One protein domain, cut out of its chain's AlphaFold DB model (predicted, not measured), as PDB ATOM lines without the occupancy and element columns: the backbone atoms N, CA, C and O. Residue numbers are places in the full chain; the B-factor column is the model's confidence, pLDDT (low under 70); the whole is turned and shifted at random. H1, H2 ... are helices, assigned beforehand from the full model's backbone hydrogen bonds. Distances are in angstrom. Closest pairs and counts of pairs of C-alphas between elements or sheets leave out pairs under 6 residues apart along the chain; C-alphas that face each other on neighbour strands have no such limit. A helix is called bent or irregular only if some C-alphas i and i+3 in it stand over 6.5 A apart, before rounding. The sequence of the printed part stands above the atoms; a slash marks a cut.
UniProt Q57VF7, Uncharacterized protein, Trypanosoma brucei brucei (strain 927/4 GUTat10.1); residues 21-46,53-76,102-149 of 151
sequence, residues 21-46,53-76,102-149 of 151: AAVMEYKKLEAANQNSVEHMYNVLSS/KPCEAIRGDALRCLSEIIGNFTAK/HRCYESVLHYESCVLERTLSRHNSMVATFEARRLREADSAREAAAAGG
ATOM      1  N   ALA A  21      36.402  17.752 106.798       88.21
ATOM      2  CA  ALA A  21      35.822  17.215 105.572       88.21
ATOM      3  C   ALA A  21      35.469  18.329 104.574       88.21
ATOM      4  O   ALA A  21      35.853  18.252 103.407       88.21
ATOM      5  N   ALA A  22      34.827  19.406 105.035       89.44
ATOM      6  CA  ALA A  22      34.494  20.555 104.196       89.44
ATOM      7  C   ALA A  22      35.746  21.237 103.613       89.44
ATOM      8  O   ALA A  22      35.775  21.576 102.431       89.44
ATOM      9  N   VAL A  23      36.805  21.399 104.413       90.27
ATOM     10  CA  VAL A  23      38.082  21.970 103.955       90.27
ATOM     11  C   VAL A  23      38.774  21.050 102.947       90.27
ATOM     12  O   VAL A  23      39.327  21.538 101.960       90.27
ATOM     13  N   MET A  24      38.750  19.731 103.156       89.62
ATOM     14  CA  MET A  24      39.314  18.767 102.207       89.62
ATOM     15  C   MET A  24      38.563  18.776 100.871       89.62
ATOM     16  O   MET A  24      39.203  18.819  99.819       89.62
ATOM     17  N   GLU A  25      37.230  18.804 100.897       89.33
ATOM     18  CA  GLU A  25      36.417  18.904  99.680       89.33
ATOM     19  C   GLU A  25      36.636  20.241  98.964       89.33
ATOM     20  O   GLU A  25      36.818  20.264  97.747       89.33
ATOM     21  N   TYR A  26      36.734  21.354  99.700       87.25
ATOM     22  CA  TYR A  26      37.083  22.646  99.108       87.25
ATOM     23  C   TYR A  26      38.454  22.608  98.417       87.25
ATOM     24  O   TYR A  26      38.576  23.037  97.271       87.25
ATOM     25  N   LYS A  27      39.480  22.039  99.065       86.06
ATOM     26  CA  LYS A  27      40.818  21.887  98.465       86.06
ATOM     27  C   LYS A  27      40.800  21.007  97.217       86.06
ATOM     28  O   LYS A  27      41.489  21.301  96.244       86.06
ATOM     29  N   LYS A  28      40.008  19.933  97.226       86.81
ATOM     30  CA  LYS A  28      39.831  19.055  96.065       86.81
ATOM     31  C   LYS A  28      39.178  19.797  94.898       86.81
ATOM     32  O   LYS A  28      39.628  19.650  93.763       86.81
ATOM     33  N   LEU A  29      38.166  20.621  95.174       85.41
ATOM     34  CA  LEU A  29      37.537  21.491  94.177       85.41
ATOM     35  C   LEU A  29      38.508  22.561  93.659       85.41
ATOM     36  O   LEU A  29      38.554  22.802  92.456       85.41
ATOM     37  N   GLU A  30      39.322  23.166  94.528       83.31
ATOM     38  CA  GLU A  30      40.355  24.137  94.136       83.31
ATOM     39  C   GLU A  30      41.381  23.497  93.187       83.31
ATOM     40  O   GLU A  30      41.639  24.039  92.113       83.31
ATOM     41  N   ALA A  31      41.888  22.302  93.513       83.27
ATOM     42  CA  ALA A  31      42.820  21.562  92.661       83.27
ATOM     43  C   ALA A  31      42.193  21.140  91.317       83.27
ATOM     44  O   ALA A  31      42.815  21.279  90.263       83.27
ATOM     45  N   ALA A  32      40.943  20.666  91.320       83.89
ATOM     46  CA  ALA A  32      40.220  20.352  90.087       83.89
ATOM     47  C   ALA A  32      40.037  21.594  89.197       83.89
ATOM     48  O   ALA A  32      40.199  21.518  87.978       83.89
ATOM     49  N   ASN A  33      39.761  22.752  89.802       83.48
ATOM     50  CA  ASN A  33      39.641  24.015  89.083       83.48
ATOM     51  C   ASN A  33      40.981  24.480  88.490       83.48
ATOM     52  O   ASN A  33      40.994  24.960  87.359       83.48
ATOM     53  N   GLN A  34      42.098  24.307  89.206       83.38
ATOM     54  CA  GLN A  34      43.443  24.590  88.684       83.38
ATOM     55  C   GLN A  34      43.748  23.742  87.444       83.38
ATOM     56  O   GLN A  34      44.083  24.289  86.393       83.38
ATOM     57  N   ASN A  35      43.510  22.430  87.529       86.41
ATOM     58  CA  ASN A  35      43.683  21.518  86.398       86.41
ATOM     59  C   ASN A  35      42.799  21.908  85.200       86.41
ATOM     60  O   ASN A  35      43.239  21.827  84.054       86.41
ATOM     61  N   SER A  36      41.562  22.355  85.446       86.52
ATOM     62  CA  SER A  36      40.661  22.837  84.389       86.52
ATOM     63  C   SER A  36      41.222  24.074  83.678       86.52
ATOM     64  O   SER A  36      41.239  24.134  82.450       86.52
ATOM     65  N   VAL A  37      41.741  25.047  84.435       86.17
ATOM     66  CA  VAL A  37      42.361  26.263  83.884       86.17
ATOM     67  C   VAL A  37      43.580  25.930  83.027       86.17
ATOM     68  O   VAL A  37      43.693  26.436  81.911       86.17
ATOM     69  N   GLU A  38      44.463  25.052  83.504       87.01
ATOM     70  CA  GLU A  38      45.626  24.597  82.734       87.01
ATOM     71  C   GLU A  38      45.214  23.852  81.463       87.01
ATOM     72  O   GLU A  38      45.769  24.086  80.387       87.01
ATOM     73  N   HIS A  39      44.200  22.990  81.555       88.15
ATOM     74  CA  HIS A  39      43.663  22.290  80.397       88.15
ATOM     75  C   HIS A  39      43.112  23.268  79.351       88.15
ATOM     76  O   HIS A  39      43.483  23.180  78.179       88.15
ATOM     77  N   MET A  40      42.294  24.242  79.767       86.29
ATOM     78  CA  MET A  40      41.780  25.290  78.879       86.29
ATOM     79  C   MET A  40      42.912  26.094  78.239       86.29
ATOM     80  O   MET A  40      42.886  26.329  77.031       86.29
ATOM     81  N   TYR A  41      43.922  26.484  79.022       87.74
ATOM     82  CA  TYR A  41      45.086  27.193  78.503       87.74
ATOM     83  C   TYR A  41      45.788  26.370  77.425       87.74
ATOM     84  O   TYR A  41      46.012  26.874  76.328       87.74
ATOM     85  N   ASN A  42      46.052  25.090  77.680       87.33
ATOM     86  CA  ASN A  42      46.708  24.205  76.722       87.33
ATOM     87  C   ASN A  42      45.898  24.063  75.425       87.33
ATOM     88  O   ASN A  42      46.458  24.232  74.340       87.33
ATOM     89  N   VAL A  43      44.582  23.850  75.521       86.27
ATOM     90  CA  VAL A  43      43.683  23.767  74.355       86.27
ATOM     91  C   VAL A  43      43.712  25.065  73.541       86.27
ATOM     92  O   VAL A  43      43.861  25.039  72.317       86.27
ATOM     93  N   LEU A  44      43.628  26.216  74.211       85.71
ATOM     94  CA  LEU A  44      43.635  27.524  73.558       85.71
ATOM     95  C   LEU A  44      45.025  27.960  73.096       85.71
ATOM     96  O   LEU A  44      45.118  28.809  72.213       85.71
ATOM     97  N   SER A  45      46.110  27.400  73.632       85.70
ATOM     98  CA  SER A  45      47.495  27.798  73.330       85.70
ATOM     99  C   SER A  45      48.030  27.272  71.995       85.70
ATOM    100  O   SER A  45      49.164  27.577  71.635       85.70
ATOM    101  N   SER A  46      47.212  26.535  71.229       77.80
ATOM    102  CA  SER A  46      47.591  25.926  69.947       77.80
ATOM    103  C   SER A  46      48.520  26.810  69.084       77.80
ATOM    104  O   SER A  46      48.181  27.963  68.784       77.80
ATOM    105  N   LYS A  53      41.998  35.011  61.407       70.49
ATOM    106  CA  LYS A  53      40.740  34.447  61.912       70.49
ATOM    107  C   LYS A  53      39.984  35.474  62.769       70.49
ATOM    108  O   LYS A  53      40.589  36.157  63.591       70.49
ATOM    109  N   PRO A  54      38.646  35.553  62.637       77.92
ATOM    110  CA  PRO A  54      37.842  36.612  63.250       77.92
ATOM    111  C   PRO A  54      37.819  36.613  64.786       77.92
ATOM    112  O   PRO A  54      37.361  37.591  65.364       77.92
ATOM    113  N   CYS A  55      38.274  35.535  65.431       86.83
ATOM    114  CA  CYS A  55      38.187  35.337  66.879       86.83
ATOM    115  C   CYS A  55      39.563  35.299  67.574       86.83
ATOM    116  O   CYS A  55      39.628  35.005  68.763       86.83
ATOM    117  N   GLU A  56      40.672  35.577  66.869       86.91
ATOM    118  CA  GLU A  56      42.024  35.497  67.463       86.91
ATOM    119  C   GLU A  56      42.283  36.584  68.513       86.91
ATOM    120  O   GLU A  56      43.008  36.331  69.470       86.91
ATOM    121  N   ALA A  57      41.674  37.768  68.381       87.16
ATOM    122  CA  ALA A  57      41.773  38.814  69.403       87.16
ATOM    123  C   ALA A  57      41.156  38.344  70.733       87.16
ATOM    124  O   ALA A  57      41.824  38.360  71.763       87.16
ATOM    125  N   ILE A  58      39.934  37.802  70.672       88.17
ATOM    126  CA  ILE A  58      39.217  37.263  71.838       88.17
ATOM    127  C   ILE A  58      39.973  36.071  72.437       88.17
ATOM    128  O   ILE A  58      40.117  35.960  73.652       88.17
ATOM    129  N   ARG A  59      40.528  35.197  71.588       88.72
ATOM    130  CA  ARG A  59      41.415  34.114  72.030       88.72
ATOM    131  C   ARG A  59      42.625  34.649  72.794       88.72
ATOM    132  O   ARG A  59      43.003  34.080  73.813       88.72
ATOM    133  N   GLY A  60      43.242  35.722  72.298       88.08
ATOM    134  CA  GLY A  60      44.368  36.387  72.949       88.08
ATOM    135  C   GLY A  60      44.002  36.943  74.325       88.08
ATOM    136  O   GLY A  60      44.784  36.805  75.264       88.08
ATOM    137  N   ASP A  61      42.802  37.503  74.463       88.27
ATOM    138  CA  ASP A  61      42.279  37.983  75.745       88.27
ATOM    139  C   ASP A  61      42.047  36.833  76.735       88.27
ATOM    140  O   ASP A  61      42.505  36.908  77.878       88.27
ATOM    141  N   ALA A  62      41.445  35.728  76.280       89.21
ATOM    142  CA  ALA A  62      41.273  34.522  77.088       89.21
ATOM    143  C   ALA A  62      42.622  33.937  77.543       89.21
ATOM    144  O   ALA A  62      42.797  33.630  78.720       89.21
ATOM    145  N   LEU A  63      43.605  33.839  76.640       90.06
ATOM    146  CA  LEU A  63      44.948  33.350  76.969       90.06
ATOM    147  C   LEU A  63      45.667  34.245  77.976       90.06
ATOM    148  O   LEU A  63      46.310  33.725  78.886       90.06
ATOM    149  N   ARG A  64      45.548  35.571  77.839       88.72
ATOM    150  CA  ARG A  64      46.125  36.527  78.790       88.72
ATOM    151  C   ARG A  64      45.533  36.322  80.182       88.72
ATOM    152  O   ARG A  64      46.290  36.147  81.133       88.72
ATOM    153  N   CYS A  65      44.207  36.242  80.273       88.04
ATOM    154  CA  CYS A  65      43.509  36.005  81.531       88.04
ATOM    155  C   CYS A  65      43.939  34.671  82.175       88.04
ATOM    156  O   CYS A  65      44.364  34.639  83.327       88.04
ATOM    157  N   LEU A  66      43.909  33.565  81.418       88.08
ATOM    158  CA  LEU A  66      44.300  32.245  81.927       88.08
ATOM    159  C   LEU A  66      45.770  32.211  82.375       88.08
ATOM    160  O   LEU A  66      46.077  31.628  83.411       88.08
ATOM    161  N   SER A  67      46.671  32.868  81.637       87.59
ATOM    162  CA  SER A  67      48.092  32.934  82.002       87.59
ATOM    163  C   SER A  67      48.344  33.683  83.312       87.59
ATOM    164  O   SER A  67      49.195  33.263  84.093       87.59
ATOM    165  N   GLU A  68      47.579  34.743  83.592       86.79
ATOM    166  CA  GLU A  68      47.660  35.489  84.852       86.79
ATOM    167  C   GLU A  68      47.232  34.612  86.035       86.79
ATOM    168  O   GLU A  68      47.898  34.569  87.068       86.79
ATOM    169  N   ILE A  69      46.161  33.837  85.859       83.68
ATOM    170  CA  ILE A  69      45.678  32.913  86.887       83.68
ATOM    171  C   ILE A  69      46.678  31.787  87.156       83.68
ATOM    172  O   ILE A  69      46.964  31.499  88.318       83.68
ATOM    173  N   ILE A  70      47.234  31.177  86.107       83.93
ATOM    174  CA  ILE A  70      48.264  30.136  86.245       83.93
ATOM    175  C   ILE A  70      49.499  30.701  86.963       83.93
ATOM    176  O   ILE A  70      50.030  30.075  87.883       83.93
ATOM    177  N   GLY A  71      49.916  31.923  86.613       79.72
ATOM    178  CA  GLY A  71      50.974  32.644  87.324       79.72
ATOM    179  C   GLY A  71      50.674  32.805  88.819       79.72
ATOM    180  O   GLY A  71      51.524  32.514  89.659       79.72
ATOM    181  N   ASN A  72      49.441  33.166  89.174       77.29
ATOM    182  CA  ASN A  72      49.037  33.323  90.572       77.29
ATOM    183  C   ASN A  72      49.000  31.995  91.348       77.29
ATOM    184  O   ASN A  72      49.345  31.976  92.532       77.29
ATOM    185  N   PHE A  73      48.632  30.877  90.710       71.33
ATOM    186  CA  PHE A  73      48.715  29.554  91.341       71.33
ATOM    187  C   PHE A  73      50.154  29.183  91.680       71.33
ATOM    188  O   PHE A  73      50.441  28.830  92.824       71.33
ATOM    189  N   THR A  74      51.063  29.327  90.712       65.49
ATOM    190  CA  THR A  74      52.481  29.008  90.919       65.49
ATOM    191  C   THR A  74      53.102  29.875  92.014       65.49
ATOM    192  O   THR A  74      53.770  29.338  92.896       65.49
ATOM    193  N   ALA A  75      52.791  31.177  92.046       63.26
ATOM    194  CA  ALA A  75      53.261  32.092  93.086       63.26
ATOM    195  C   ALA A  75      52.761  31.710  94.494       63.26
ATOM    196  O   ALA A  75      53.552  31.679  95.443       63.26
ATOM    197  N   LYS A  76      51.470  31.369  94.638       58.38
ATOM    198  CA  LYS A  76      50.876  30.950  95.921       58.38
ATOM    199  C   LYS A  76      51.447  29.615  96.409       58.38
ATOM    200  O   LYS A  76      51.671  29.468  97.606       58.38
ATOM    201  N   HIS A 102      36.870  32.127  87.775       73.08
ATOM    202  CA  HIS A 102      35.565  32.413  87.175       73.08
ATOM    203  C   HIS A 102      35.584  33.603  86.218       73.08
ATOM    204  O   HIS A 102      34.824  33.606  85.254       73.08
ATOM    205  N   ARG A 103      36.475  34.579  86.430       75.16
ATOM    206  CA  ARG A 103      36.577  35.749  85.546       75.16
ATOM    207  C   ARG A 103      37.091  35.361  84.160       75.16
ATOM    208  O   ARG A 103      36.611  35.885  83.161       75.16
ATOM    209  N   CYS A 104      38.015  34.403  84.074       83.78
ATOM    210  CA  CYS A 104      38.528  33.969  82.774       83.78
ATOM    211  C   CYS A 104      37.566  33.058  82.013       83.78
ATOM    212  O   CYS A 104      37.625  33.040  80.784       83.78
ATOM    213  N   TYR A 105      36.657  32.356  82.697       85.55
ATOM    214  CA  TYR A 105      35.625  31.564  82.023       85.55
ATOM    215  C   TYR A 105      34.761  32.422  81.094       85.55
ATOM    216  O   TYR A 105      34.451  31.981  79.995       85.55
ATOM    217  N   GLU A 106      34.442  33.662  81.468       86.94
ATOM    218  CA  GLU A 106      33.690  34.571  80.596       86.94
ATOM    219  C   GLU A 106      34.444  34.872  79.289       86.94
ATOM    220  O   GLU A 106      33.872  34.799  78.203       86.94
ATOM    221  N   SER A 107      35.755  35.120  79.374       87.09
ATOM    222  CA  SER A 107      36.597  35.346  78.188       87.09
ATOM    223  C   SER A 107      36.679  34.102  77.294       87.09
ATOM    224  O   SER A 107      36.653  34.209  76.067       87.09
ATOM    225  N   VAL A 108      36.748  32.913  77.900       89.00
ATOM    226  CA  VAL A 108      36.744  31.629  77.181       89.00
ATOM    227  C   VAL A 108      35.401  31.392  76.486       89.00
ATOM    228  O   VAL A 108      35.383  31.056  75.303       89.00
ATOM    229  N   LEU A 109      34.283  31.630  77.175       89.79
ATOM    230  CA  LEU A 109      32.939  31.503  76.603       89.79
ATOM    231  C   LEU A 109      32.715  32.491  75.456       89.79
ATOM    232  O   LEU A 109      32.101  32.148  74.446       89.79
ATOM    233  N   HIS A 110      33.253  33.707  75.566       89.97
ATOM    234  CA  HIS A 110      33.176  34.680  74.483       89.97
ATOM    235  C   HIS A 110      33.952  34.216  73.239       89.97
ATOM    236  O   HIS A 110      33.477  34.367  72.109       89.97
ATOM    237  N   TYR A 111      35.123  33.596  73.431       88.69
ATOM    238  CA  TYR A 111      35.866  32.976  72.335       88.69
ATOM    239  C   TYR A 111      35.069  31.839  71.683       88.69
ATOM    240  O   TYR A 111      34.952  31.802  70.456       88.69
ATOM    241  N   GLU A 112      34.494  30.945  72.488       87.60
ATOM    242  CA  GLU A 112      33.677  29.828  72.011       87.60
ATOM    243  C   GLU A 112      32.479  30.314  71.186       87.60
ATOM    244  O   GLU A 112      32.302  29.877  70.046       87.60
ATOM    245  N   SER A 113      31.716  31.280  71.705       89.81
ATOM    246  CA  SER A 113      30.592  31.906  70.997       89.81
ATOM    247  C   SER A 113      31.031  32.489  69.651       89.81
ATOM    248  O   SER A 113      30.429  32.173  68.623       89.81
ATOM    249  N   CYS A 114      32.138  33.240  69.606       88.16
ATOM    250  CA  CYS A 114      32.654  33.783  68.349       88.16
ATOM    251  C   CYS A 114      32.998  32.678  67.334       88.16
ATOM    252  O   CYS A 114      32.695  32.800  66.141       88.16
ATOM    253  N   VAL A 115      33.640  31.593  67.782       85.40
ATOM    254  CA  VAL A 115      34.017  30.471  66.912       85.40
ATOM    255  C   VAL A 115      32.778  29.763  66.376       85.40
ATOM    256  O   VAL A 115      32.708  29.519  65.166       85.40
ATOM    257  N   LEU A 116      31.805  29.472  67.238       84.72
ATOM    258  CA  LEU A 116      30.550  28.837  66.852       84.72
ATOM    259  C   LEU A 116      29.779  29.703  65.852       84.72
ATOM    260  O   LEU A 116      29.381  29.218  64.797       84.72
ATOM    261  N   GLU A 117      29.647  31.001  66.103       86.27
ATOM    262  CA  GLU A 117      28.886  31.887  65.223       86.27
ATOM    263  C   GLU A 117      29.572  32.125  63.876       86.27
ATOM    264  O   GLU A 117      28.914  32.126  62.835       86.27
ATOM    265  N   ARG A 118      30.898  32.322  63.856       81.09
ATOM    266  CA  ARG A 118      31.616  32.750  62.640       81.09
ATOM    267  C   ARG A 118      32.271  31.619  61.862       81.09
ATOM    268  O   ARG A 118      32.396  31.708  60.640       81.09
ATOM    269  N   THR A 119      32.745  30.580  62.543       73.66
ATOM    270  CA  THR A 119      33.491  29.491  61.896       73.66
ATOM    271  C   THR A 119      32.559  28.363  61.488       73.66
ATOM    272  O   THR A 119      32.659  27.889  60.358       73.66
ATOM    273  N   LEU A 120      31.623  27.972  62.361       76.48
ATOM    274  CA  LEU A 120      30.665  26.909  62.051       76.48
ATOM    275  C   LEU A 120      29.746  27.315  60.893       76.48
ATOM    276  O   LEU A 120      29.581  26.552  59.947       76.48
ATOM    277  N   SER A 121      29.210  28.539  60.920       77.10
ATOM    278  CA  SER A 121      28.356  29.067  59.846       77.10
ATOM    279  C   SER A 121      29.070  29.068  58.492       77.10
ATOM    280  O   SER A 121      28.524  28.603  57.489       77.10
ATOM    281  N   ARG A 122      30.333  29.508  58.465       76.24
ATOM    282  CA  ARG A 122      31.165  29.498  57.260       76.24
ATOM    283  C   ARG A 122      31.464  28.080  56.783       76.24
ATOM    284  O   ARG A 122      31.406  27.830  55.583       76.24
ATOM    285  N   HIS A 123      31.773  27.159  57.692       79.81
ATOM    286  CA  HIS A 123      31.997  25.757  57.347       79.81
ATOM    287  C   HIS A 123      30.734  25.120  56.757       79.81
ATOM    288  O   HIS A 123      30.802  24.528  55.685       79.81
ATOM    289  N   ASN A 124      29.578  25.327  57.387       84.46
ATOM    290  CA  ASN A 124      28.291  24.840  56.893       84.46
ATOM    291  C   ASN A 124      27.961  25.412  55.510       84.46
ATOM    292  O   ASN A 124      27.516  24.677  54.634       84.46
ATOM    293  N   SER A 125      28.246  26.696  55.279       86.57
ATOM    294  CA  SER A 125      28.112  27.308  53.955       86.57
ATOM    295  C   SER A 125      29.031  26.648  52.921       86.57
ATOM    296  O   SER A 125      28.571  26.298  51.838       86.57
ATOM    297  N   MET A 126      30.306  26.409  53.251       85.77
ATOM    298  CA  MET A 126      31.241  25.741  52.339       85.77
ATOM    299  C   MET A 126      30.802  24.308  52.017       85.77
ATOM    300  O   MET A 126      30.773  23.941  50.843       85.77
ATOM    301  N   VAL A 127      30.397  23.529  53.023       90.60
ATOM    302  CA  VAL A 127      29.867  22.169  52.831       90.60
ATOM    303  C   VAL A 127      28.629  22.200  51.937       90.60
ATOM    304  O   VAL A 127      28.598  21.492  50.936       90.60
ATOM    305  N   ALA A 128      27.674  23.093  52.201       91.40
ATOM    306  CA  ALA A 128      26.480  23.239  51.372       91.40
ATOM    307  C   ALA A 128      26.821  23.605  49.916       91.40
ATOM    308  O   ALA A 128      26.247  23.047  48.982       91.40
ATOM    309  N   THR A 129      27.789  24.504  49.687       92.54
ATOM    310  CA  THR A 129      28.229  24.841  48.319       92.54
ATOM    311  C   THR A 129      28.923  23.677  47.615       92.54
ATOM    312  O   THR A 129      28.758  23.510  46.406       92.54
ATOM    313  N   PHE A 130      29.684  22.866  48.353       93.30
ATOM    314  CA  PHE A 130      30.336  21.673  47.824       93.30
ATOM    315  C   PHE A 130      29.305  20.603  47.450       93.30
ATOM    316  O   PHE A 130      29.344  20.074  46.342       93.30
ATOM    317  N   GLU A 131      28.336  20.339  48.325       94.38
ATOM    318  CA  GLU A 131      27.247  19.398  48.062       94.38
ATOM    319  C   GLU A 131      26.380  19.842  46.881       94.38
ATOM    320  O   GLU A 131      26.095  19.033  45.999       94.38
ATOM    321  N   ALA A 132      26.035  21.130  46.800       92.31
ATOM    322  CA  ALA A 132      25.291  21.686  45.673       92.31
ATOM    323  C   ALA A 132      26.051  21.536  44.347       92.31
ATOM    324  O   ALA A 132      25.449  21.233  43.317       92.31
ATOM    325  N   ARG A 133      27.377  21.723  44.358       93.32
ATOM    326  CA  ARG A 133      28.214  21.496  43.176       93.32
ATOM    327  C   ARG A 133      28.221  20.024  42.778       93.32
ATOM    328  O   ARG A 133      27.985  19.724  41.616       93.32
ATOM    329  N   ARG A 134      28.418  19.125  43.744       93.91
ATOM    330  CA  ARG A 134      28.422  17.678  43.508       93.91
ATOM    331  C   ARG A 134      27.093  17.190  42.923       93.91
ATOM    332  O   ARG A 134      27.097  16.331  42.050       93.91
ATOM    333  N   LEU A 135      25.967  17.737  43.387       92.64
ATOM    334  CA  LEU A 135      24.644  17.431  42.834       92.64
ATOM    335  C   LEU A 135      24.510  17.920  41.389       92.64
ATOM    336  O   LEU A 135      24.133  17.136  40.530       92.64
ATOM    337  N   ARG A 136      24.915  19.164  41.098       93.02
ATOM    338  CA  ARG A 136      24.907  19.692  39.722       93.02
ATOM    339  C   ARG A 136      25.780  18.870  38.775       93.02
ATOM    340  O   ARG A 136      25.358  18.586  37.665       93.02
ATOM    341  N   GLU A 137      26.973  18.476  39.212       93.10
ATOM    342  CA  GLU A 137      27.872  17.622  38.425       93.10
ATOM    343  C   GLU A 137      27.248  16.243  38.154       93.10
ATOM    344  O   GLU A 137      27.344  15.734  37.038       93.10
ATOM    345  N   ALA A 138      26.562  15.656  39.141       92.03
ATOM    346  CA  ALA A 138      25.850  14.389  38.978       92.03
ATOM    347  C   ALA A 138      24.631  14.504  38.043       92.03
ATOM    348  O   ALA A 138      24.401  13.601  37.236       92.03
ATOM    349  N   ASP A 139      23.875  15.601  38.120       92.10
ATOM    350  CA  ASP A 139      22.727  15.864  37.245       92.10
ATOM    351  C   ASP A 139      23.181  16.066  35.793       92.10
ATOM    352  O   ASP A 139      22.668  15.401  34.893       92.10
ATOM    353  N   SER A 140      24.226  16.871  35.560       91.76
ATOM    354  CA  SER A 140      24.806  17.048  34.222       91.76
ATOM    355  C   SER A 140      25.375  15.744  33.649       91.76
ATOM    356  O   SER A 140      25.231  15.478  32.455       91.76
ATOM    357  N   ALA A 141      25.986  14.892  34.481       89.44
ATOM    358  CA  ALA A 141      26.460  13.576  34.048       89.44
ATOM    359  C   ALA A 141      25.304  12.631  33.664       89.44
ATOM    360  O   ALA A 141      25.427  11.860  32.710       89.44
ATOM    361  N   ARG A 142      24.167  12.699  34.372       88.66
ATOM    362  CA  ARG A 142      22.954  11.932  34.047       88.66
ATOM    363  C   ARG A 142      22.290  12.402  32.758       88.66
ATOM    364  O   ARG A 142      21.901  11.557  31.958       88.66
ATOM    365  N   GLU A 143      22.183  13.710  32.540       85.82
ATOM    366  CA  GLU A 143      21.648  14.278  31.295       85.82
ATOM    367  C   GLU A 143      22.498  13.871  30.084       85.82
ATOM    368  O   GLU A 143      21.955  13.439  29.068       85.82
ATOM    369  N   ALA A 144      23.828  13.916  30.210       87.27
ATOM    370  CA  ALA A 144      24.737  13.468  29.156       87.27
ATOM    371  C   ALA A 144      24.595  11.964  28.855       87.27
ATOM    372  O   ALA A 144      24.609  11.564  27.692       87.27
ATOM    373  N   ALA A 145      24.422  11.128  29.885       86.20
ATOM    374  CA  ALA A 145      24.196   9.694  29.710       86.20
ATOM    375  C   ALA A 145      22.831   9.381  29.070       86.20
ATOM    376  O   ALA A 145      22.745   8.475  28.246       86.20
ATOM    377  N   ALA A 146      21.781  10.135  29.412       83.89
ATOM    378  CA  ALA A 146      20.461   9.989  28.803       83.89
ATOM    379  C   ALA A 146      20.455  10.423  27.326       83.89
ATOM    380  O   ALA A 146      19.893   9.725  26.491       83.89
ATOM    381  N   ALA A 147      21.129  11.529  26.989       82.21
ATOM    382  CA  ALA A 147      21.246  12.003  25.609       82.21
ATOM    383  C   ALA A 147      22.123  11.093  24.726       82.21
ATOM    384  O   ALA A 147      21.935  11.046  23.515       82.21
ATOM    385  N   GLY A 148      23.080  10.370  25.317       74.91
ATOM    386  CA  GLY A 148      23.937   9.414  24.610       74.91
ATOM    387  C   GLY A 148      23.316   8.031  24.374       74.91
ATOM    388  O   GLY A 148      23.974   7.191  23.769       74.91
ATOM    389  N   GLY A 149      22.099   7.775  24.869       60.77
ATOM    390  CA  GLY A 149      21.423   6.474  24.775       60.77
ATOM    391  C   GLY A 149      20.539   6.261  23.539       60.77
ATOM    392  O   GLY A 149      20.019   5.162  23.382       60.77
TER     393      GLY A 149
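AT A GLANCE: This is residues 21 to 46, 53 to 76 and 102 to 149 of the 151 residues of an uncharacterized protein of Trypanosoma brucei brucei (strain 927/4 GUTat10.1) (UniProt Q57VF7). Three helices meet in a short, compact body, and a long straight arm runs out of it at one end: H2 packs on the second half of H1 at residues 34 to 44 and, with its own residues 58 to 66, on the first part of H3 at residues 104 to 111. Residues 21 to 32 of H1 stick out at the other end of the body, and residues 120 to 149, nearly all in H3, make the long arm. The printed part has 98 residues with three named helices, H1, H2 and H3 in chain order, and no named strand; the class is all helix. The whole is extended, a rod spanning 82 by 32 by 18 A, with a radius of gyration of the C-alphas of 24.0 A.

HOW THE PARTS SIT: H1, residues 21 to 44, touches H2, residues 56 to 76, with its residues 34 to 44 alone. The closest C-alphas of the two are those of Tyr 41 and Leu 66, 6.2 A apart. They run opposite ways at a steep tilt of 39 degrees. H2 also touches H3, residues 102 to 147, through residues 58 to 66 of H2 and 104 to 111 of H3 alone. The closest C-alphas here are those of Ala 62 and Ser 107, 4.9 A apart. These two run opposite ways at a tilt of 38 degrees, only just steep. H1 and H3 are near each other, with 9 pairs of C-alphas within 10 A but no pair within 8 A. Residues 21 to 32 and residues 120 to 149 stand free. In H1 and H2 each O i to N i+4 pair is within hydrogen-bond range; in H3 it is 37 of 42.

IN THESE COORDINATES: H1 begins at C-alpha 21 at (35.822, 17.215, 105.572) and is 34.5 A long from first to last C-alpha. H2 begins at C-alpha 56 at (42.024, 35.497, 67.463) and is 30.1 A long. H3, the longest helix with 46 residues, is 66.4 A long and ends at C-alpha 147 at (21.246, 12.003, 25.609). It is neither bent nor irregular, but only just: C-alphas 117 and 120 are 6.2 A apart.

THE WHOLE: The C-alphas of Ala 21 and Gly 149, the two farthest apart, are 82.8 A from each other. Without the stretches that stand free, the body has 56 residues and spans 38 by 17 by 16 A. The link from H1 to H2 is across a cut: residues 47 to 52 are not printed, and C-alphas 46 and 53 are 13.6 A apart. The link from H2 to H3 is across a second cut: residues 77 to 101 are not printed, and C-alphas 76 and 102 are 17.7 A apart. The mean pLDDT of the printed part is 85.0, and it is under 70 at residues 74 to 76 and at residue 149.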